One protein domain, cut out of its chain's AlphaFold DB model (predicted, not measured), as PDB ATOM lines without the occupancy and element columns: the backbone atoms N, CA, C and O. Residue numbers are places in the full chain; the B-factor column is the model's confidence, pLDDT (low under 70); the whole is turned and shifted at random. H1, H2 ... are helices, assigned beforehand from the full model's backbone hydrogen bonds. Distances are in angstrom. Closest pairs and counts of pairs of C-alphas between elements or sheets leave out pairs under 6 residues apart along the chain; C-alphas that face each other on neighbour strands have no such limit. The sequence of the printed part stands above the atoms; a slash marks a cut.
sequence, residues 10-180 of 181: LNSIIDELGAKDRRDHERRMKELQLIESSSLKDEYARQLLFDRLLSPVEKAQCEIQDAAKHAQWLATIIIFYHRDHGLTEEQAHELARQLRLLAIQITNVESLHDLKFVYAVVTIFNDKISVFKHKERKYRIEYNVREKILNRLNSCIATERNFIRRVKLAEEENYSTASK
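What this domain is: This is residues 10 to 180 of the 181 residues of an uncharacterized protein of Shackletoniella antarctica (UniProt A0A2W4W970). Four helices, H3, H5, H6 and H7, stand side by side as an up-and-down bundle, each running against the one before it, while the long H1 sets out from its first turns on H5 and H6, and H2 folds back to meet H6 near its beginning. H8 leads away from the bundle after H7, and its residues 171 to 178 stick out with 179 and 180. The printed part has 171 residues, with eight named helices in order from H1 to H8 and no named strand: all helix. It is loose, with a radius of gyration of the C-alphas of 19.9 A, and only just elongated, spanning 68 by 34 by 22 A.

Where its parts are: Find C-alpha 10 at (217.926, 228.066, 285.818); from there H1 runs 36.4 A to residue 34. H2 takes residues 38 to 52. Next come H3, residues 58 to 80, 33.5 A long, and the small H4, residues 82 to 85. Look for H5 at residues 89 to 107, 27.3 A, and H6 at residues 112 to 129, 25.4 A. H7, residues 141 to 157, starts at C-alpha 141, (219.677, 230.835, 271.066), and has a kink of 26 degrees near residue 151. H8, residues 160 to 178, runs 27.1 A to C-alpha 178 at (251.172, 195.986, 297.755).

How they stand to each other: Begin at H6, the hub, touching four helices. It forms a helical hairpin with H7, closest at the C-alphas of Asn 126 and Glu 142, 5.4 A, and another with H5, closest at Ile 106 and Val 118, 6.6 A. H3 touches H5 at a shallow tilt of 10 degrees, opposite ways, with C-alphas of Ala 75 and Ala 96 closest at 4.0 A. H3 touches H7 too, at Ala 67 and Ile 149, 4.6 A between C-alphas. H1, with residues 10 to 17 alone, touches H6 at a steep tilt of 42 degrees; C-alphas 13 and 121 are closest, 6.2 A. H2 and H6 touch only at their ends, C-alphas 51 and 113 being closest at 5.3 A. H4 is near H5, and H8 is near H2. Every O i to N i+4 pair is within hydrogen-bond range in H1, H2, H5 and H6; it is 17 of 19 in H3, 11 of 13 in H7 and 14 of 15 in H8, while H4 is too short for such a pair.

The domain as a whole: The C-alphas of Arg 83 and Lys 180, the two farthest apart, are 68.5 A apart. The printed part has no cut, and the link from H6 to H7, 11 residues, is long. Mean pLDDT of the printed part is 82.4; look for low confidence at residues 46 to 58 and 158 to 180, among the 45 under 70.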
ATOM      1  N   LEU A  10     216.630 228.668 285.501       90.81
ATOM      2  CA  LEU A  10     217.926 228.066 285.818       90.81
ATOM      3  C   LEU A  10     217.952 227.539 287.256       90.81
ATOM      4  O   LEU A  10     218.416 226.428 287.488       90.81
ATOM      5  N   ASN A  11     217.429 228.317 288.207       90.00
ATOM      6  CA  ASN A  11     217.403 227.931 289.617       90.00
ATOM      7  C   ASN A  11     216.533 226.691 289.836       90.00
ATOM      8  O   ASN A  11     216.963 225.781 290.532       90.00
ATOM      9  N   SER A  12     215.366 226.603 289.188       91.31
ATOM     10  CA  SER A  12     214.514 225.415 289.314       91.31
ATOM     11  C   SER A  12     215.189 224.155 288.767       91.31
ATOM     12  O   SER A  12     215.096 223.099 289.388       91.31
ATOM     13  N   ILE A  13     215.931 224.269 287.660       92.00
ATOM     14  CA  ILE A  13     216.734 223.166 287.109       92.00
ATOM     15  C   ILE A  13     217.850 222.762 288.083       92.00
ATOM     16  O   ILE A  13     218.067 221.569 288.305       92.00
ATOM     17  N   ILE A  14     218.560 223.737 288.661       92.06
ATOM     18  CA  ILE A  14     219.617 223.490 289.654       92.06
ATOM     19  C   ILE A  14     219.040 222.780 290.882       92.06
ATOM     20  O   ILE A  14     219.613 221.789 291.333       92.06
ATOM     21  N   ASP A  15     217.899 223.238 291.393       91.62
ATOM     22  CA  ASP A  15     217.247 222.649 292.562       91.62
ATOM     23  C   ASP A  15     216.776 221.215 292.285       91.62
ATOM     24  O   ASP A  15     216.992 220.323 293.112       91.62
ATOM     25  N   GLU A  16     216.185 220.964 291.111       90.81
ATOM     26  CA  GLU A  16     215.724 219.637 290.692       90.81
ATOM     27  C   GLU A  16     216.889 218.646 290.570       90.81
ATOM     28  O   GLU A  16     216.854 217.557 291.164       90.81
ATOM     29  N   LEU A  17     217.940 219.026 289.836       89.94
ATOM     30  CA  LEU A  17     219.123 218.187 289.659       89.94
ATOM     31  C   LEU A  17     219.874 217.994 290.976       89.94
ATOM     32  O   LEU A  17     220.260 216.869 291.287       89.94
ATOM     33  N   GLY A  18     220.025 219.045 291.781       87.12
ATOM     34  CA  GLY A  18     220.677 218.967 293.086       87.12
ATOM     35  C   GLY A  18     219.908 218.084 294.070       87.12
ATOM     36  O   GLY A  18     220.509 217.336 294.838       87.12
ATOM     37  N   ALA A  19     218.573 218.109 294.040       89.38
ATOM     38  CA  ALA A  19     217.760 217.209 294.855       89.38
ATOM     39  C   ALA A  19     217.901 215.748 294.411       89.38
ATOM     40  O   ALA A  19     217.921 214.853 295.258       89.38
ATOM     41  N   LYS A  20     218.001 215.490 293.101       88.81
ATOM     42  CA  LYS A  20     218.274 214.144 292.584       88.81
ATOM     43  C   LYS A  20     219.654 213.651 293.018       88.81
ATOM     44  O   LYS A  20     219.742 212.552 293.551       88.81
ATOM     45  N   ASP A  21     220.676 214.482 292.858       84.50
ATOM     46  CA  ASP A  21     222.054 214.156 293.225       84.50
ATOM     47  C   ASP A  21     222.190 213.823 294.721       84.50
ATOM     48  O   ASP A  21     222.717 212.772 295.088       84.50
ATOM     49  N   ARG A  22     221.573 214.631 295.599       86.25
ATOM     50  CA  ARG A  22     221.515 214.346 297.045       86.25
ATOM     51  C   ARG A  22     220.837 213.013 297.362       86.25
ATOM     52  O   ARG A  22     221.352 212.253 298.177       86.25
ATOM     53  N   ARG A  23     219.709 212.700 296.711       87.00
ATOM     54  CA  ARG A  23     219.012 211.415 296.909       87.00
ATOM     55  C   ARG A  23     219.861 210.229 296.459       87.00
ATOM     56  O   ARG A  23     219.893 209.214 297.152       87.00
ATOM     57  N   ASP A  24     220.541 210.353 295.323       85.12
ATOM     58  CA  ASP A  24     221.421 209.305 294.804       85.12
ATOM     59  C   ASP A  24     222.627 209.096 295.738       85.12
ATOM     60  O   ASP A  24     222.986 207.954 296.037       85.12
ATOM     61  N   HIS A  25     223.188 210.180 296.281       84.00
ATOM     62  CA  HIS A  25     224.237 210.127 297.299       84.00
ATOM     63  C   HIS A  25     223.761 209.438 298.590       84.00
ATOM     64  O   HIS A  25     224.394 208.489 299.051       84.00
ATOM     65  N   GLU A  26     222.625 209.857 299.153       85.12
ATOM     66  CA  GLU A  26     222.052 209.256 300.366       85.12
ATOM     67  C   GLU A  26     221.739 207.766 300.188       85.12
ATOM     68  O   GLU A  26     221.995 206.961 301.086       85.12
ATOM     69  N   ARG A  27     221.201 207.385 299.024       84.38
ATOM     70  CA  ARG A  27     220.921 205.985 298.695       84.38
ATOM     71  C   ARG A  27     222.203 205.156 298.689       84.38
ATOM     72  O   ARG A  27     222.241 204.112 299.334       84.38
ATOM     73  N   ARG A  28     223.253 205.638 298.024       79.31
ATOM     74  CA  ARG A  28     224.553 204.950 297.985       79.31
ATOM     75  C   ARG A  28     225.194 204.857 299.366       79.31
ATOM     76  O   ARG A  28     225.743 203.817 299.706       79.31
ATOM     77  N   MET A  29     225.075 205.896 300.194       79.12
ATOM     78  CA  MET A  29     225.558 205.859 301.579       79.12
ATOM     79  C   MET A  29     224.845 204.788 302.411       79.12
ATOM     80  O   MET A  29     225.501 204.073 303.166       79.12
ATOM     81  N   LYS A  30     223.526 204.635 302.249       82.69
ATOM     82  CA  LYS A  30     222.769 203.548 302.891       82.69
ATOM     83  C   LYS A  30     223.220 202.176 302.389       82.69
ATOM     84  O   LYS A  30     223.427 201.281 303.199       82.69
ATOM     85  N   GLU A  31     223.420 202.019 301.082       77.19
ATOM     86  CA  GLU A  31     223.933 200.776 300.486       77.19
ATOM     87  C   GLU A  31     225.329 200.420 301.044       77.19
ATOM     88  O   GLU A  31     225.559 199.281 301.435       77.19
ATOM     89  N   LEU A  32     226.228 201.396 301.206       69.38
ATOM     90  CA  LEU A  32     227.567 201.198 301.784       69.38
ATOM     91  C   LEU A  32     227.570 200.907 303.286       69.38
ATOM     92  O   LEU A  32     228.466 200.218 303.773       69.38
ATOM     93  N   GLN A  33     226.597 201.427 304.035       73.19
ATOM     94  CA  GLN A  33     226.427 201.097 305.454       73.19
ATOM     95  C   GLN A  33     225.992 199.641 305.655       73.19
ATOM     96  O   GLN A  33     226.363 199.036 306.656       73.19
ATOM     97  N   LEU A  34     225.249 199.081 304.696       71.12
ATOM     98  CA  LEU A  34     224.810 197.683 304.695       71.12
ATOM     99  C   LEU A  34     225.919 196.703 304.275       71.12
ATOM    100  O   LEU A  34     225.794 195.502 304.496       71.12
ATOM    101  N   ILE A  35     227.002 197.203 303.675       62.06
ATOM    102  CA  ILE A  35     228.142 196.404 303.228       62.06
ATOM    103  C   ILE A  35     229.197 196.334 304.351       62.06
ATOM    104  O   ILE A  35     229.792 197.344 304.740       62.06
ATOM    105  N   GLU A  36     229.468 195.129 304.864       58.00
ATOM    106  CA  GLU A  36     230.510 194.883 305.881       58.00
ATOM    107  C   GLU A  36     231.942 194.979 305.323       58.00
ATOM    108  O   GLU A  36     232.877 195.255 306.073       58.00
ATOM    109  N   SER A  37     232.144 194.797 304.013       64.31
ATOM    110  CA  SER A  37     233.490 194.762 303.425       64.31
ATOM    111  C   SER A  37     234.138 196.152 303.342       64.31
ATOM    112  O   SER A  37     233.585 197.054 302.706       64.31
ATOM    113  N   SER A  38     235.351 196.297 303.891       66.81
ATOM    114  CA  SER A  38     236.174 197.520 303.793       66.81
ATOM    115  C   SER A  38     236.445 197.943 302.346       66.81
ATOM    116  O   SER A  38     236.344 199.120 302.023       66.81
ATOM    117  N   SER A  39     236.680 196.985 301.444       69.50
ATOM    118  CA  SER A  39     237.081 197.247 300.054       69.50
ATOM    119  C   SER A  39     236.062 198.059 299.246       69.50
ATOM    120  O   SER A  39     236.448 198.940 298.486       69.50
ATOM    121  N   LEU A  40     234.760 197.815 299.434       66.62
ATOM    122  CA  LEU A  40     233.693 198.579 298.771       66.62
ATOM    123  C   LEU A  40     233.572 200.012 299.320       66.62
ATOM    124  O   LEU A  40     233.241 200.935 298.574       66.62
ATOM    125  N   LYS A  41     233.881 200.221 300.606       69.00
ATOM    126  CA  LYS A  41     233.940 201.560 301.215       69.00
ATOM    127  C   LYS A  41     235.154 202.337 300.709       69.00
ATOM    128  O   LYS A  41     235.014 203.509 300.359       69.00
ATOM    129  N   ASP A  42     236.296 201.667 300.599       71.50
ATOM    130  CA  ASP A  42     237.538 202.240 300.079       71.50
ATOM    131  C   ASP A  42     237.402 202.600 298.592       71.50
ATOM    132  O   ASP A  42     237.760 203.704 298.179       71.50
ATOM    133  N   GLU A  43     236.784 201.732 297.784       71.12
ATOM    134  CA  GLU A  43     236.512 202.021 296.374       71.12
ATOM    135  C   GLU A  43     235.557 203.211 296.189       71.12
ATOM    136  O   GLU A  43     235.742 204.024 295.279       71.12
ATOM    137  N   TYR A  44     234.565 203.364 297.064       69.31
ATOM    138  CA  TYR A  44     233.673 204.517 297.019       69.31
ATOM    139  C   TYR A  44     234.362 205.819 297.444       69.31
ATOM    140  O   TYR A  44     234.231 206.837 296.758       69.31
ATOM    141  N   ALA A  45     235.138 205.796 298.532       70.38
ATOM    142  CA  ALA A  45     235.965 206.934 298.929       70.38
ATOM    143  C   ALA A  45     236.906 207.345 297.783       70.38
ATOM    144  O   ALA A  45     237.033 208.531 297.468       70.38
ATOM    145  N   ARG A  46     237.469 206.355 297.084       68.00
ATOM    146  CA  ARG A  46     238.295 206.542 295.892       68.00
ATOM    147  C   ARG A  46     237.524 207.209 294.746       68.00
ATOM    148  O   ARG A  46     238.016 208.176 294.168       68.00
ATOM    149  N   GLN A  47     236.303 206.767 294.433       68.44
ATOM    150  CA  GLN A  47     235.462 207.415 293.413       68.44
ATOM    151  C   GLN A  47     235.156 208.885 293.752       68.44
ATOM    152  O   GLN A  47     235.271 209.747 292.878       68.44
ATOM    153  N   LEU A  48     234.846 209.193 295.017       66.81
ATOM    154  CA  LEU A  48     234.599 210.568 295.474       66.81
ATOM    155  C   LEU A  48     235.835 211.466 295.332       66.81
ATOM    156  O   LEU A  48     235.726 212.615 294.895       66.81
ATOM    157  N   LEU A  49     237.018 210.951 295.672       65.44
ATOM    158  CA  LEU A  49     238.281 211.671 295.498       65.44
ATOM    159  C   LEU A  49     238.581 211.922 294.013       65.44
ATOM    160  O   LEU A  49     239.004 213.020 293.643       65.44
ATOM    161  N   PHE A  50     238.288 210.954 293.141       63.00
ATOM    162  CA  PHE A  50     238.490 211.098 291.699       63.00
ATOM    163  C   PHE A  50     237.533 212.072 291.016       63.00
ATOM    164  O   PHE A  50     237.919 212.716 290.035       63.00
ATOM    165  N   ASP A  51     236.298 212.190 291.492       60.00
ATOM    166  CA  ASP A  51     235.335 213.161 290.965       60.00
ATOM    167  C   ASP A  51     235.600 214.594 291.462       60.00
ATOM    168  O   ASP A  51     235.239 215.551 290.769       60.00
ATOM    169  N   ARG A  52     236.333 214.757 292.573       58.56
ATOM    170  CA  ARG A  52     236.819 216.061 293.063       58.56
ATOM    171  C   ARG A  52     237.986 216.637 292.261       58.56
ATOM    172  O   ARG A  52     238.183 217.847 292.253       58.56
ATOM    173  N   LEU A  53     238.754 215.799 291.569       58.22
ATOM    174  CA  LEU A  53     239.949 216.224 290.842       58.22
ATOM    175  C   LEU A  53     239.600 216.681 289.420       58.22
ATOM    176  O   LEU A  53     239.593 215.886 288.478       58.22
ATOM    177  N   LEU A  54     239.377 217.983 289.241       56.19
ATOM    178  CA  LEU A  54     239.625 218.622 287.948       56.19
ATOM    179  C   LEU A  54     241.134 218.817 287.823       56.19
ATOM    180  O   LEU A  54     241.734 219.594 288.562       56.19
ATOM    181  N   SER A  55     241.782 218.095 286.908       50.72
ATOM    182  CA  SER A  55     243.168 218.420 286.593       50.72
ATOM    183  C   SER A  55     243.184 219.776 285.893       50.72
ATOM    184  O   SER A  55     242.571 219.891 284.828       50.72
ATOM    185  N   PRO A  56     243.900 220.788 286.408       52.53
ATOM    186  CA  PRO A  56     244.115 221.995 285.642       52.53
ATOM    187  C   PRO A  56     245.014 221.621 284.464       52.53
ATOM    188  O   PRO A  56     246.194 221.308 284.605       52.53
ATOM    189  N   VAL A  57     244.424 221.593 283.280       62.72
ATOM    190  CA  VAL A  57     245.140 221.964 282.069       62.72
ATOM    191  C   VAL A  57     244.692 223.398 281.849       62.72
ATOM    192  O   VAL A  57     243.489 223.624 281.775       62.72
ATOM    193  N   GLU A  58     245.607 224.363 281.789       65.94
ATOM    194  CA  GLU A  58     245.285 225.788 281.566       65.94
ATOM    195  C   GLU A  58     244.242 225.962 280.447       65.94
ATOM    196  O   GLU A  58     243.293 226.728 280.579       65.94
ATOM    197  N   LYS A  59     244.325 225.120 279.409       74.62
ATOM    198  CA  LYS A  59     243.332 224.991 278.336       74.62
ATOM    199  C   LYS A  59     241.890 224.765 278.822       74.62
ATOM    200  O   LYS A  59     240.990 225.436 278.334       74.62
ATOM    201  N   ALA A  60     241.654 223.853 279.764       78.12
ATOM    202  CA  ALA A  60     240.318 223.576 280.299       78.12
ATOM    203  C   ALA A  60     239.767 224.770 281.094       78.12
ATOM    204  O   ALA A  60     238.595 225.114 280.957       78.12
ATOM    205  N   GLN A  61     240.616 225.452 281.871       79.81
ATOM    206  CA  GLN A  61     240.224 226.684 282.563       79.81
ATOM    207  C   GLN A  61     239.908 227.808 281.568       79.81
ATOM    208  O   GLN A  61     238.890 228.484 281.718       79.81
ATOM    209  N   CYS A  62     240.713 227.970 280.514       84.69
ATOM    210  CA  CYS A  62     240.422 228.911 279.431       84.69
ATOM    211  C   CYS A  62     239.091 228.586 278.737       84.69
ATOM    212  O   CYS A  62     238.289 229.487 278.501       84.69
ATOM    213  N   GLU A  63     238.814 227.313 278.444       89.19
ATOM    214  CA  GLU A  63     237.562 226.891 277.806       89.19
ATOM    215  C   GLU A  63     236.332 227.126 278.699       89.19
ATOM    216  O   GLU A  63     235.304 227.588 278.193       89.19
ATOM    217  N   ILE A  64     236.443 226.890 280.012       90.19
ATOM    218  CA  ILE A  64     235.405 227.215 281.008       90.19
ATOM    219  C   ILE A  64     235.156 228.730 281.049       90.19
ATOM    220  O   ILE A  64     234.011 229.177 280.952       90.19
ATOM    221  N   GLN A  65     236.217 229.539 281.127       91.12
ATOM    222  CA  GLN A  65     236.091 230.998 281.139       91.12
ATOM    223  C   GLN A  65     235.481 231.537 279.845       91.12
ATOM    224  O   GLN A  65     234.640 232.434 279.880       91.12
ATOM    225  N   ASP A  66     235.868 230.996 278.694       94.50
ATOM    226  CA  ASP A  66     235.300 231.405 277.415       94.50
ATOM    227  C   ASP A  66     233.819 231.036 277.287       94.50
ATOM    228  O   ASP A  66     233.044 231.810 276.719       94.50
ATOM    229  N   ALA A  67     233.407 229.882 277.821       96.12
ATOM    230  CA  ALA A  67     231.999 229.504 277.886       96.12
ATOM    231  C   ALA A  67     231.200 230.504 278.743       96.12
ATOM    232  O   ALA A  67     230.139 230.971 278.318       96.12
ATOM    233  N   ALA A  68     231.739 230.910 279.898       96.44
ATOM    234  CA  ALA A  68     231.122 231.924 280.754       96.44
ATOM    235  C   ALA A  68     231.039 233.303 280.073       96.44
ATOM    236  O   ALA A  68     229.979 233.935 280.075       96.44
ATOM    237  N   LYS A  69     232.120 233.755 279.419       97.44
ATOM    238  CA  LYS A  69     232.127 234.999 278.626       97.44
ATOM    239  C   LYS A  69     231.083 234.958 277.516       97.44
ATOM    240  O   LYS A  69     230.397 235.951 277.279       97.44
ATOM    241  N   HIS A  70     230.928 233.816 276.849       97.56
ATOM    242  CA  HIS A  70     229.916 233.671 275.811       97.56
ATOM    243  C   HIS A  70     228.494 233.769 276.372       97.56
ATOM    244  O   HIS A  70     227.656 234.429 275.764       97.56
ATOM    245  N   ALA A  71     228.223 233.183 277.543       97.12
ATOM    246  CA  ALA A  71     226.933 233.338 278.214       97.12
ATOM    247  C   ALA A  71     226.629 234.817 278.536       97.12
ATOM    248  O   ALA A  71     225.519 235.287 278.281       97.12
ATOM    249  N   GLN A  72     227.626 235.578 279.006       96.94
ATOM    250  CA  GLN A  72     227.488 237.024 279.241       96.94
ATOM    251  C   GLN A  72     227.253 237.816 277.949       96.94
ATOM    252  O   GLN A  72     226.391 238.693 277.910       96.94
ATOM    253  N   TRP A  73     227.993 237.502 276.883       97.44
ATOM    254  CA  TRP A  73     227.799 238.121 275.573       97.44
ATOM    255  C   TRP A  73     226.389 237.850 275.035       97.44
ATOM    256  O   TRP A  73     225.689 238.782 274.640       97.44
ATOM    257  N   LEU A  74     225.935 236.596 275.097       96.00
ATOM    258  CA  LEU A  74     224.617 236.187 274.616       96.00
ATOM    259  C   LEU A  74     223.488 236.865 275.403       96.00
ATOM    260  O   LEU A  74     222.488 237.264 274.807       96.00
ATOM    261  N   ALA A  75     223.667 237.067 276.713       96.25
ATOM    262  CA  ALA A  75     222.727 237.822 277.540       96.25
ATOM    263  C   ALA A  75     222.515 239.254 277.025       96.25
ATOM    264  O   ALA A  75     221.403 239.773 277.069       96.25
ATOM    265  N   THR A  76     223.568 239.896 276.520       94.62
ATOM    266  CA  THR A  76     223.471 241.230 275.921       94.62
ATOM    267  C   THR A  76     222.792 241.170 274.555       94.62
ATOM    268  O   THR A  76     221.862 241.930 274.302       94.62
ATOM    269  N   ILE A  77     223.206 240.240 273.690       94.44
ATOM    270  CA  ILE A  77     222.668 240.100 272.327       94.44
ATOM    271  C   ILE A  77     221.161 239.835 272.327       94.44
ATOM    272  O   ILE A  77     220.434 240.461 271.558       94.44
ATOM    273  N   ILE A  78     220.677 238.962 273.210       93.88
ATOM    274  CA  ILE A  78     219.254 238.608 273.278       93.88
ATOM    275  C   ILE A  78     218.370 239.819 273.574       93.88
ATOM    276  O   ILE A  78     217.269 239.885 273.041       93.88
ATOM    277  N   ILE A  79     218.840 240.789 274.364       94.25
ATOM    278  CA  ILE A  79     218.075 242.013 274.647       94.25
ATOM    279  C   ILE A  79     217.884 242.829 273.360       94.25
ATOM    280  O   ILE A  79     216.768 243.244 273.048       94.25
ATOM    281  N   PHE A  80     218.951 243.011 272.576       93.19
ATOM    282  CA  PHE A  80     218.909 243.813 271.347       93.19
ATOM    283  C   PHE A  80     218.119 243.147 270.214       93.19
ATOM    284  O   PHE A  80     217.406 243.836 269.489       93.19
ATOM    285  N   TYR A  81     218.208 241.822 270.086       93.06
ATOM    286  CA  TYR A  81     217.621 241.071 268.968       93.06
ATOM    287  C   TYR A  81     216.428 240.192 269.384       93.06
ATOM    288  O   TYR A  81     216.075 239.239 268.696       93.06
ATOM    289  N   HIS A  82     215.770 240.502 270.506       93.06
ATOM    290  CA  HIS A  82     214.697 239.675 271.075       93.06
ATOM    291  C   HIS A  82     213.564 239.357 270.086       93.06
ATOM    292  O   HIS A  82     213.066 238.228 270.044       93.06
ATOM    293  N   ARG A  83     213.187 240.327 269.244       93.50
ATOM    294  CA  ARG A  83     212.103 240.171 268.261       93.50
ATOM    295  C   ARG A  83     212.419 239.119 267.205       93.50
ATOM    296  O   ARG A  83     211.527 238.368 266.818       93.50
ATOM    297  N   ASP A  84     213.685 239.002 266.813       93.25
ATOM    298  CA  ASP A  84     214.139 238.018 265.824       93.25
ATOM    299  C   ASP A  84     214.046 236.577 266.358       93.25
ATOM    300  O   ASP A  84     214.056 235.608 265.593       93.25
ATOM    301  N   HIS A  85     213.917 236.439 267.681       91.38
ATOM    302  CA  HIS A  85     213.746 235.180 268.402       91.38
ATOM    303  C   HIS A  85     212.303 234.922 268.866       91.38
ATOM    304  O   HIS A  85     212.049 233.930 269.554       91.38
ATOM    305  N   GLY A  86     211.359 235.806 268.518       90.38
ATOM    306  CA  GLY A  86     209.965 235.711 268.960       90.38
ATOM    307  C   GLY A  86     209.773 235.917 270.468       90.38
ATOM    308  O   GLY A  86     208.793 235.427 271.024       90.38
ATOM    309  N   LEU A  87     210.710 236.604 271.127       92.56
ATOM    310  CA  LEU A  87     210.632 236.964 272.543       92.56
ATOM    311  C   LEU A  87     209.909 238.305 272.712       92.56
ATOM    312  O   LEU A  87     210.028 239.196 271.867       92.56
ATOM    313  N   THR A  88     209.223 238.484 273.841       93.56
ATOM    314  CA  THR A  88     208.899 239.824 274.347       93.56
ATOM    315  C   THR A  88     210.130 240.460 274.995       93.56
ATOM    316  O   THR A  88     211.087 239.773 275.357       93.56
ATOM    317  N   GLU A  89     210.112 241.780 275.170       93.31
ATOM    318  CA  GLU A  89     211.186 242.506 275.858       93.31
ATOM    319  C   GLU A  89     211.397 241.985 277.292       93.31
ATOM    320  O   GLU A  89     212.520 241.676 277.686       93.31
ATOM    321  N   GLU A  90     210.314 241.764 278.041       93.06
ATOM    322  CA  GLU A  90     210.363 241.180 279.388       93.06
ATOM    323  C   GLU A  90     210.999 239.782 279.395       93.06
ATOM    324  O   GLU A  90     211.878 239.493 280.210       93.06
ATOM    325  N   GLN A  91     210.605 238.917 278.453       93.56
ATOM    326  CA  GLN A  91     211.186 237.582 278.307       93.56
ATOM    327  C   GLN A  91     212.677 237.642 277.971       93.56
ATOM    328  O   GLN A  91     213.450 236.820 278.465       93.56
ATOM    329  N   ALA A  92     213.095 238.611 277.157       94.44
ATOM    330  CA  ALA A  92     214.491 238.810 276.801       94.44
ATOM    331  C   ALA A  92     215.331 239.278 277.993       94.44
ATOM    332  O   ALA A  92     216.417 238.741 278.218       94.44
ATOM    333  N   HIS A  93     214.823 240.219 278.793       95.06
ATOM    334  CA  HIS A  93     215.476 240.643 280.034       95.06
ATOM    335  C   HIS A  93     215.609 239.495 281.032       95.06
ATOM    336  O   HIS A  93     216.671 239.320 281.638       95.06
ATOM    337  N   GLU A  94     214.560 238.687 281.171       95.00
ATOM    338  CA  GLU A  94     214.583 237.537 282.063       95.00
ATOM    339  C   GLU A  94     215.565 236.468 281.570       95.00
ATOM    340  O   GLU A  94     216.410 236.006 282.336       95.00
ATOM    341  N   LEU A  95     215.553 236.138 280.278       94.81
ATOM    342  CA  LEU A  95     216.503 235.194 279.693       94.81
ATOM    343  C   LEU A  95     217.953 235.690 279.808       94.81
ATOM    344  O   LEU A  95     218.850 234.917 280.147       94.81
ATOM    345  N   ALA A  96     218.187 236.988 279.609       96.38
ATOM    346  CA  ALA A  96     219.490 237.605 279.822       96.38
ATOM    347  C   ALA A  96     219.953 237.484 281.283       96.38
ATOM    348  O   ALA A  96     221.125 237.202 281.541       96.38
ATOM    349  N   ARG A  97     219.047 237.652 282.252       96.12
ATOM    350  CA  ARG A  97     219.342 237.433 283.676       96.12
ATOM    351  C   ARG A  97     219.741 235.982 283.944       96.12
ATOM    352  O   ARG A  97     220.770 235.755 284.580       96.12
ATOM    353  N   GLN A  98     218.988 235.017 283.413       95.62
ATOM    354  CA  GLN A  98     219.299 233.588 283.547       95.62
ATOM    355  C   GLN A  98     220.660 233.235 282.920       95.62
ATOM    356  O   GLN A  98     221.446 232.513 283.524       95.62
ATOM    357  N   LEU A  99     221.002 233.801 281.758       96.94
ATOM    358  CA  LEU A  99     222.308 233.591 281.117       96.94
ATOM    359  C   LEU A  99     223.480 234.179 281.919       96.94
ATOM    360  O   LEU A  99     224.553 233.578 281.969       96.94
ATOM    361  N   ARG A 100     223.288 235.322 282.587       96.75
ATOM    362  CA  ARG A 100     224.303 235.884 283.499       96.75
ATOM    363  C   ARG A 100     224.494 235.015 284.740       96.75
ATOM    364  O   ARG A 100     225.631 234.802 285.152       96.75
ATOM    365  N   LEU A 101     223.408 234.484 285.305       95.94
ATOM    366  CA  LEU A 101     223.489 233.508 286.396       95.94
ATOM    367  C   LEU A 101     224.217 232.241 285.946       95.94
ATOM    368  O   LEU A 101     225.080 231.745 286.665       95.94
ATOM    369  N   LEU A 102     223.942 231.766 284.731       96.44
ATOM    370  CA  LEU A 102     224.645 230.623 284.167       96.44
ATOM    371  C   LEU A 102     226.152 230.885 284.036       96.44
ATOM    372  O   LEU A 102     226.944 230.005 284.354       96.44
ATOM    373  N   ALA A 103     226.557 232.089 283.625       96.88
ATOM    374  CA  ALA A 103     227.971 232.456 283.572       96.88
ATOM    375  C   ALA A 103     228.657 232.308 284.941       96.88
ATOM    376  O   ALA A 103     229.750 231.756 285.003       96.88
ATOM    377  N   ILE A 104     227.993 232.732 286.025       94.56
ATOM    378  CA  ILE A 104     228.495 232.574 287.402       94.56
ATOM    379  C   ILE A 104     228.622 231.090 287.773       94.56
ATOM    380  O   ILE A 104     229.637 230.677 288.329       94.56
ATOM    381  N   GLN A 105     227.622 230.269 287.436       93.94
ATOM    382  CA  GLN A 105     227.677 228.826 287.703       93.94
ATOM    383  C   GLN A 105     228.835 228.151 286.959       93.94
ATOM    384  O   GLN A 105     229.525 227.315 287.531       93.94
ATOM    385  N   ILE A 106     229.091 228.549 285.710       93.75
ATOM    386  CA  ILE A 106     230.220 228.040 284.921       93.75
ATOM    387  C   ILE A 106     231.561 228.446 285.546       93.75
ATOM    388  O   ILE A 106     232.470 227.621 285.605       93.75
ATOM    389  N   THR A 107     231.713 229.687 286.021       91.69
ATOM    390  CA  THR A 107     232.982 230.144 286.621       91.69
ATOM    391  C   THR A 107     233.286 229.509 287.972       91.69
ATOM    392  O   THR A 107     234.453 229.440 288.339       91.69
ATOM    393  N   ASN A 108     232.264 229.038 288.687       89.06
ATOM    394  CA  ASN A 108     232.407 228.407 290.001       89.06
ATOM    395  C   ASN A 108     232.687 226.895 289.920       89.06
ATOM    396  O   ASN A 108     232.622 226.202 290.930       89.06
ATOM    397  N   VAL A 109     232.956 226.359 288.727       87.94
ATOM    398  CA  VAL A 109     233.310 224.947 288.551       87.94
ATOM    399  C   VAL A 109     234.718 224.697 289.095       87.94
ATOM    400  O   VAL A 109     235.705 225.122 288.494       87.94
ATOM    401  N   GLU A 110     234.804 223.958 290.200       81.00
ATOM    402  CA  GLU A 110     236.071 223.623 290.866       81.00
ATOM    403  C   GLU A 110     236.427 222.133 290.758       81.00
ATOM    404  O   GLU A 110     237.602 221.768 290.830       81.00
ATOM    405  N   SER A 111     235.443 221.261 290.510       79.19
ATOM    406  CA  SER A 111     235.639 219.813 290.356       79.19
ATOM    407  C   SER A 111     235.007 219.223 289.087       79.19
ATOM    408  O   SER A 111     234.180 219.850 288.420       79.19
ATOM    409  N   LEU A 112     235.385 217.987 288.722       80.94
ATOM    410  CA  LEU A 112     234.776 217.320 287.561       80.94
ATOM    411  C   LEU A 112     233.300 217.028 287.827       80.94
ATOM    412  O   LEU A 112     232.486 217.079 286.902       80.94
ATOM    413  N   HIS A 113     232.966 216.726 289.080       83.75
ATOM    414  CA  HIS A 113     231.590 216.633 289.534       83.75
ATOM    415  C   HIS A 113     230.808 217.911 289.197       83.75
ATOM    416  O   HIS A 113     229.798 217.832 288.495       83.75
ATOM    417  N   ASP A 114     231.323 219.082 289.584       86.00
ATOM    418  CA  ASP A 114     230.676 220.372 289.301       86.00
ATOM    419  C   ASP A 114     230.568 220.623 287.798       86.00
ATOM    420  O   ASP A 114     229.531 221.064 287.311       86.00
ATOM    421  N   LEU A 115     231.606 220.274 287.032       88.56
ATOM    422  CA  LEU A 115     231.594 220.430 285.580       88.56
ATOM    423  C   LEU A 115     230.498 219.580 284.922       88.56
ATOM    424  O   LEU A 115     229.783 220.064 284.042       88.56
ATOM    425  N   LYS A 116     230.338 218.321 285.350       89.19
ATOM    426  CA  LYS A 116     229.263 217.432 284.877       89.19
ATOM    427  C   LYS A 116     227.889 217.940 285.305       89.19
ATOM    428  O   LYS A 116     226.951 217.891 284.508       89.19
ATOM    429  N   PHE A 117     227.775 218.442 286.533       91.19
ATOM    430  CA  PHE A 117     226.542 219.019 287.052       91.19
ATOM    431  C   PHE A 117     226.124 220.250 286.241       91.19
ATOM    432  O   PHE A 117     225.015 220.293 285.706       91.19
ATOM    433  N   VAL A 118     227.033 221.209 286.045       93.88
ATOM    434  CA  VAL A 118     226.795 222.405 285.226       93.88
ATOM    435  C   VAL A 118     226.484 222.023 283.780       93.88
ATOM    436  O   VAL A 118     225.552 222.575 283.198       93.88
ATOM    437  N   TYR A 119     227.177 221.039 283.199       94.38
ATOM    438  CA  TYR A 119     226.855 220.533 281.861       94.38
ATOM    439  C   TYR A 119     225.412 220.006 281.767       94.38
ATOM    440  O   TYR A 119     224.698 220.316 280.806       94.38
ATOM    441  N   ALA A 120     224.951 219.253 282.769       94.31
ATOM    442  CA  ALA A 120     223.574 218.765 282.827       94.31
ATOM    443  C   ALA A 120     222.561 219.915 282.971       94.31
ATOM    444  O   ALA A 120     221.587 219.962 282.214       94.31
ATOM    445  N   VAL A 121     222.825 220.880 283.859       95.12
ATOM    446  CA  VAL A 121     222.005 222.094 284.026       95.12
ATOM    447  C   VAL A 121     221.880 222.849 282.701       95.12
ATOM    448  O   VAL A 121     220.768 223.142 282.261       95.12
ATOM    449  N   VAL A 122     223.003 223.120 282.025       96.19
ATOM    450  CA  VAL A 122     223.027 223.828 280.735       96.19
ATOM    451  C   VAL A 122     222.263 223.039 279.675       96.19
ATOM    452  O   VAL A 122     221.572 223.637 278.858       96.19
ATOM    453  N   THR A 123     222.352 221.708 279.682       96.50
ATOM    454  CA  THR A 123     221.647 220.852 278.719       96.50
ATOM    455  C   THR A 123     220.133 220.982 278.863       96.50
ATOM    456  O   THR A 123     219.446 221.210 277.865       96.50
ATOM    457  N   ILE A 124     219.614 220.897 280.092       95.00
ATOM    458  CA  ILE A 124     218.178 221.061 280.357       95.00
ATOM    459  C   ILE A 124     217.749 222.499 280.055       95.00
ATOM    460  O   ILE A 124     216.742 222.715 279.383       95.00
ATOM    461  N   PHE A 125     218.535 223.491 280.478       95.12
ATOM    462  CA  PHE A 125     218.265 224.897 280.182       95.12
ATOM    463  C   PHE A 125     218.177 225.146 278.668       95.12
ATOM    464  O   PHE A 125     217.224 225.759 278.191       95.12
ATOM    465  N   ASN A 126     219.122 224.595 277.903       95.56
ATOM    466  CA  ASN A 126     219.176 224.691 276.449       95.56
ATOM    467  C   ASN A 126     217.949 224.068 275.762       95.56
ATOM    468  O   ASN A 126     217.443 224.615 274.783       95.56
ATOM    469  N   ASP A 127     217.464 222.935 276.272       94.38
ATOM    470  CA  ASP A 127     216.235 222.303 275.784       94.38
ATOM    471  C   ASP A 127     215.011 223.198 276.023       94.38
ATOM    472  O   ASP A 127     214.246 223.479 275.095       94.38
ATOM    473  N   LYS A 128     214.879 223.749 277.235       91.81
ATOM    474  CA  LYS A 128     213.751 224.608 277.626       91.81
ATOM    475  C   LYS A 128     213.687 225.916 276.837       91.81
ATOM    476  O   LYS A 128     212.593 226.362 276.501       91.81
ATOM    477  N   ILE A 129     214.831 226.512 276.499       92.75
ATOM    478  CA  ILE A 129     214.885 227.743 275.687       92.75
ATOM    479  C   ILE A 129     214.825 227.470 274.178       92.75
ATOM    480  O   ILE A 129     214.668 228.407 273.398       92.75
ATOM    481  N   SER A 130     214.900 226.207 273.740       91.88
ATOM    482  CA  SER A 130     214.875 225.848 272.314       91.88
ATOM    483  C   SER A 130     213.571 226.219 271.609       91.88
ATOM    484  O   SER A 130     213.510 226.232 270.379       91.88
ATOM    485  N   VAL A 131     212.518 226.523 272.364       91.31
ATOM    486  CA  VAL A 131     211.233 227.010 271.852       91.31
ATOM    487  C   VAL A 131     211.347 228.383 271.182       91.31
ATOM    488  O   VAL A 131     210.567 228.667 270.274       91.31
ATOM    489  N   PHE A 132     212.338 229.199 271.558       89.94
ATOM    490  CA  PHE A 132     212.590 230.510 270.956       89.94
ATOM    491  C   PHE A 132     213.356 230.343 269.643       89.94
ATOM    492  O   PHE A 132     214.568 230.117 269.611       89.94
ATOM    493  N   LYS A 133     212.627 230.394 268.526       86.94
ATOM    494  CA  LYS A 133     213.181 230.131 267.196       86.94
ATOM    495  C   LYS A 133     213.674 231.413 266.541       86.94
ATOM    496  O   LYS A 133     213.051 232.455 266.638       86.94
ATOM    497  N   HIS A 134     214.749 231.274 265.774       92.88
ATOM    498  CA  HIS A 134     215.217 232.256 264.802       92.88
ATOM    499  C   HIS A 134     215.082 231.682 263.385       92.88
ATOM    500  O   HIS A 134     215.209 230.459 263.193       92.88
ATOM    501  N   LYS A 135     214.876 232.561 262.392       91.69
ATOM    502  CA  LYS A 135     214.771 232.199 260.965       91.69
ATOM    503  C   LYS A 135     215.986 231.394 260.496       91.69
ATOM    504  O   LYS A 135     215.849 230.324 259.913       91.69
ATOM    505  N   GLU A 136     217.180 231.884 260.804       93.06
ATOM    506  CA  GLU A 136     218.447 231.198 260.534       93.06
ATOM    507  C   GLU A 136     218.928 230.380 261.736       93.06
ATOM    508  O   GLU A 136     219.025 230.900 262.849       93.06
ATOM    509  N   ARG A 137     219.310 229.116 261.497       88.62
ATOM    510  CA  ARG A 137     219.755 228.168 262.534       88.62
ATOM    511  C   ARG A 137     220.930 228.685 263.373       88.62
ATOM    512  O   ARG A 137     220.904 228.526 264.584       88.62
ATOM    513  N   LYS A 138     221.929 229.311 262.741       91.19
ATOM    514  CA  LYS A 138     223.157 229.792 263.407       91.19
ATOM    515  C   LYS A 138     222.913 230.883 264.455       91.19
ATOM    516  O   LYS A 138     223.715 231.035 265.368       91.19
ATOM    517  N   TYR A 139     221.817 231.629 264.327       91.31
ATOM    518  CA  TYR A 139     221.464 232.686 265.272       91.31
ATOM    519  C   TYR A 139     220.510 232.201 266.357       91.31
ATOM    520  O   TYR A 139     220.259 232.925 267.308       91.31
ATOM    521  N   ARG A 140     219.990 230.973 266.267       92.50
ATOM    522  CA  ARG A 140     219.108 230.453 267.308       92.50
ATOM    523  C   ARG A 140     219.828 230.398 268.656       92.50
ATOM    524  O   ARG A 140     221.017 230.072 268.725       92.50
ATOM    525  N   ILE A 141     219.103 230.714 269.723       93.62
ATOM    526  CA  ILE A 141     219.677 230.835 271.066       93.62
ATOM    527  C   ILE A 141     220.224 229.480 271.517       93.62
ATOM    528  O   ILE A 141     221.373 229.392 271.951       93.62
ATOM    529  N   GLU A 142     219.460 228.404 271.312       94.62
ATOM    530  CA  GLU A 142     219.878 227.051 271.677       94.62
ATOM    531  C   GLU A 142     221.079 226.562 270.863       94.62
ATOM    532  O   GLU A 142     221.878 225.745 271.322       94.62
ATOM    533  N   TYR A 143     221.224 227.060 269.634       94.50
ATOM    534  CA  TYR A 143     222.382 226.749 268.808       94.50
ATOM    535  C   TYR A 143     223.643 227.404 269.380       94.50
ATOM    536  O   TYR A 143     224.672 226.746 269.490       94.50
ATOM    537  N   ASN A 144     223.558 228.667 269.806       95.19
ATOM    538  CA  ASN A 144     224.690 229.379 270.404       95.19
ATOM    539  C   ASN A 144     225.102 228.766 271.746       95.19
ATOM    540  O   ASN A 144     226.285 228.500 271.960       95.19
ATOM    541  N   VAL A 145     224.135 228.450 272.611       96.31
ATOM    542  CA  VAL A 145     224.404 227.755 273.878       96.31
ATOM    543  C   VAL A 145     225.038 226.383 273.623       96.31
ATOM    544  O   VAL A 145     226.044 226.050 274.247       96.31
ATOM    545  N   ARG A 146     224.537 225.601 272.661       95.00
ATOM    546  CA  ARG A 146     225.158 224.314 272.315       95.00
ATOM    547  C   ARG A 146     226.594 224.475 271.816       95.00
ATOM    548  O   ARG A 146     227.514 223.886 272.378       95.00
ATOM    549  N   GLU A 147     226.787 225.287 270.785       95.06
ATOM    550  CA  GLU A 147     228.067 225.377 270.081       95.06
ATOM    551  C   GLU A 147     229.164 226.054 270.896       95.06
ATOM    552  O   GLU A 147     230.341 225.713 270.763       95.06
ATOM    553  N   LYS A 148     228.807 227.042 271.720       95.94
ATOM    554  CA  LYS A 148     229.785 227.899 272.398       95.94
ATOM    555  C   LYS A 148     229.864 227.680 273.901       95.94
ATOM    556  O   LYS A 148     230.849 228.126 274.483       95.94
ATOM    557  N   ILE A 149     228.894 226.992 274.505       96.38
ATOM    558  CA  ILE A 149     228.911 226.633 275.929       96.38
ATOM    559  C   ILE A 149     229.033 225.112 276.073       96.38
ATOM    560  O   ILE A 149     230.083 224.642 276.504       96.38
ATOM    561  N   LEU A 150     228.030 224.328 275.655       95.06
ATOM    562  CA  LEU A 150     228.025 222.871 275.883       95.06
ATOM    563  C   LEU A 150     229.225 222.159 275.250       95.06
ATOM    564  O   LEU A 150     229.870 221.364 275.927       95.06
ATOM    565  N   ASN A 151     229.572 222.464 273.997       92.75
ATOM    566  CA  ASN A 151     230.707 221.814 273.327       92.75
ATOM    567  C   ASN A 151     232.045 222.090 274.038       92.75
ATOM    568  O   ASN A 151     232.902 221.206 274.102       92.75
ATOM    569  N   ARG A 152     232.217 223.289 274.616       90.88
ATOM    570  CA  ARG A 152     233.413 223.643 275.401       90.88
ATOM    571  C   ARG A 152     233.445 222.881 276.721       90.88
ATOM    572  O   ARG A 152     234.421 222.204 277.015       90.88
ATOM    573  N   LEU A 153     232.340 222.904 277.470       91.00
ATOM    574  CA  LEU A 153     232.229 222.152 278.722       91.00
ATOM    575  C   LEU A 153     232.464 220.647 278.497       91.00
ATOM    576  O   LEU A 153     233.197 220.017 279.255       91.00
ATOM    577  N   ASN A 154     231.914 220.079 277.419       88.44
ATOM    578  CA  ASN A 154     232.124 218.678 277.059       88.44
ATOM    579  C   ASN A 154     233.590 218.366 276.725       88.44
ATOM    580  O   ASN A 154     234.093 217.313 277.107       88.44
ATOM    581  N   SER A 155     234.293 219.278 276.048       84.25
ATOM    582  CA  SER A 155     235.720 219.115 275.733       84.25
ATOM    583  C   SER A 155     236.570 219.056 277.010       84.25
ATOM    584  O   SER A 155     237.458 218.206 277.131       84.25
ATOM    585  N   CYS A 156     236.223 219.863 278.017       83.38
ATOM    586  CA  CYS A 156     236.835 219.805 279.345       83.38
ATOM    587  C   CYS A 156     236.545 218.480 280.079       83.38
ATOM    588  O   CYS A 156     237.428 217.943 280.752       83.38
ATOM    589  N   ILE A 157     235.339 217.918 279.930       80.81
ATOM    590  CA  ILE A 157     234.973 216.615 280.518       80.81
ATOM    591  C   ILE A 157     235.746 215.477 279.837       80.81
ATOM    592  O   ILE A 157     236.313 214.621 280.515       80.81
ATOM    593  N   ALA A 158     235.788 215.478 278.505       69.19
ATOM    594  CA  ALA A 158     236.319 214.395 277.679       69.19
ATOM    595  C   ALA A 158     237.855 214.395 277.537       69.19
ATOM    596  O   ALA A 158     238.402 213.597 276.778       69.19
ATOM    597  N   THR A 159     238.575 215.278 278.239       64.44
ATOM    598  CA  THR A 159     240.035 215.356 278.114       64.44
ATOM    599  C   THR A 159     240.684 214.061 278.623       64.44
ATOM    600  O   THR A 159     240.649 213.762 279.815       64.44
ATOM    601  N   GLU A 160     241.342 213.326 277.720       52.06
ATOM    602  CA  GLU A 160     242.068 212.065 277.957       52.06
ATOM    603  C   GLU A 160     243.007 212.124 279.174       52.06
ATOM    604  O   GLU A 160     243.142 211.151 279.903       52.06
ATOM    605  N   ARG A 161     243.591 213.290 279.484       56.03
ATOM    606  CA  ARG A 161     244.421 213.493 280.685       56.03
ATOM    607  C   ARG A 161     243.662 213.346 282.002       56.03
ATOM    608  O   ARG A 161     244.268 212.896 282.966       56.03
ATOM    609  N   ASN A 162     242.371 213.678 282.063       56.09
ATOM    610  CA  ASN A 162     241.557 213.398 283.250       56.09
ATOM    611  C   ASN A 162     241.367 211.885 283.417       56.09
ATOM    612  O   ASN A 162     241.415 211.388 284.537       56.09
ATOM    613  N   PHE A 163     241.235 211.145 282.313       55.81
ATOM    614  CA  PHE A 163     241.151 209.685 282.323       55.81
ATOM    615  C   PHE A 163     242.500 209.029 282.666       55.81
ATOM    616  O   PHE A 163     242.574 208.250 283.606       55.81
ATOM    617  N   ILE A 164     243.593 209.417 282.004       57.31
ATOM    618  CA  ILE A 164     244.954 208.923 282.275       57.31
ATOM    619  C   ILE A 164     245.400 209.269 283.700       57.31
ATOM    620  O   ILE A 164     246.027 208.445 284.350       57.31
ATOM    621  N   ARG A 165     245.073 210.457 284.227       58.84
ATOM    622  CA  ARG A 165     245.392 210.816 285.618       58.84
ATOM    623  C   ARG A 165     244.608 209.966 286.619       58.84
ATOM    624  O   ARG A 165     245.174 209.580 287.634       58.84
ATOM    625  N   ARG A 166     243.342 209.648 286.326       60.38
ATOM    626  CA  ARG A 166     242.540 208.704 287.126       60.38
ATOM    627  C   ARG A 166     243.155 207.308 287.122       60.38
ATOM    628  O   ARG A 166     243.251 206.698 288.178       60.38
ATOM    629  N   VAL A 167     243.611 206.846 285.959       61.00
ATOM    630  CA  VAL A 167     244.304 205.559 285.819       61.00
ATOM    631  C   VAL A 167     245.629 205.571 286.592       61.00
ATOM    632  O   VAL A 167     245.818 204.719 287.449       61.00
ATOM    633  N   LYS A 168     246.485 206.585 286.405       62.25
ATOM    634  CA  LYS A 168     247.784 206.697 287.093       62.25
ATOM    635  C   LYS A 168     247.675 206.763 288.613       62.25
ATOM    636  O   LYS A 168     248.412 206.077 289.302       62.25
ATOM    637  N   LEU A 169     246.752 207.559 289.144       61.41
ATOM    638  CA  LEU A 169     246.531 207.637 290.591       61.41
ATOM    639  C   LEU A 169     245.980 206.314 291.154       61.41
ATOM    640  O   LEU A 169     246.369 205.906 292.242       61.41
ATOM    641  N   ALA A 170     245.113 205.623 290.405       60.31
ATOM    642  CA  ALA A 170     244.628 204.300 290.797       60.31
ATOM    643  C   ALA A 170     245.742 203.234 290.754       60.31
ATOM    644  O   ALA A 170     245.712 202.289 291.540       60.31
ATOM    645  N   GLU A 171     246.719 203.379 289.857       62.88
ATOM    646  CA  GLU A 171     247.900 202.516 289.759       62.88
ATOM    647  C   GLU A 171     248.917 202.799 290.881       62.88
ATOM    648  O   GLU A 171     249.358 201.862 291.545       62.88
ATOM    649  N   GLU A 172     249.249 204.065 291.156       61.44
ATOM    650  CA  GLU A 172     250.215 204.474 292.194       61.44
ATOM    651  C   GLU A 172     249.799 204.031 293.613       61.44
ATOM    652  O   GLU A 172     250.645 203.629 294.417       61.44
ATOM    653  N   GLU A 173     248.500 204.017 293.925       55.28
ATOM    654  CA  GLU A 173     247.997 203.522 295.215       55.28
ATOM    655  C   GLU A 173     248.026 201.992 295.338       55.28
ATOM    656  O   GLU A 173     248.336 201.480 296.416       55.28
ATOM    657  N   ASN A 174     247.779 201.251 294.250       57.56
ATOM    658  CA  ASN A 174     247.877 199.784 294.247       57.56
ATOM    659  C   ASN A 174     249.316 199.306 294.502       57.56
ATOM    660  O   ASN A 174     249.527 198.297 295.174       57.56
ATOM    661  N   TYR A 175     250.318 200.047 294.019       52.06
ATOM    662  CA  TYR A 175     251.724 199.772 294.334       52.06
ATOM    663  C   TYR A 175     252.086 200.118 295.792       52.06
ATOM    664  O   TYR A 175     252.901 199.428 296.404       52.06
ATOM    665  N   SER A 176     251.457 201.140 296.382       50.97
ATOM    666  CA  SER A 176     251.672 201.548 297.782       50.97
ATOM    667  C   SER A 176     251.072 200.562 298.796       50.97
ATOM    668  O   SER A 176     251.676 200.299 299.838       50.97
ATOM    669  N   THR A 177     249.909 199.977 298.494       51.59
ATOM    670  CA  THR A 177     249.275 198.946 299.333       51.59
ATOM    671  C   THR A 177     249.952 197.584 299.189       51.59
ATOM    672  O   THR A 177     250.151 196.910 300.197       51.59
ATOM    673  N   ALA A 178     250.403 197.213 297.985       50.22
ATOM    674  CA  ALA A 178     251.172 195.986 297.755       50.22
ATOM    675  C   ALA A 178     252.580 196.011 298.383       50.22
ATOM    676  O   ALA A 178     253.110 194.964 298.727       50.22
ATOM    677  N   SER A 179     253.185 197.192 298.562       48.47
ATOM    678  CA  SER A 179     254.493 197.348 299.220       48.47
ATOM    679  C   SER A 179     254.425 197.347 300.759       48.47
ATOM    680  O   SER A 179     255.474 197.392 301.405       48.47
ATOM    681  N   LYS A 180     253.222 197.368 301.352       45.78
ATOM    682  CA  LYS A 180     252.995 197.393 302.811       45.78
ATOM    683  C   LYS A 180     252.414 196.086 303.370       45.78
ATOM    684  O   LYS A 180     252.198 196.018 304.581       45.78
TER     685      LYS A 180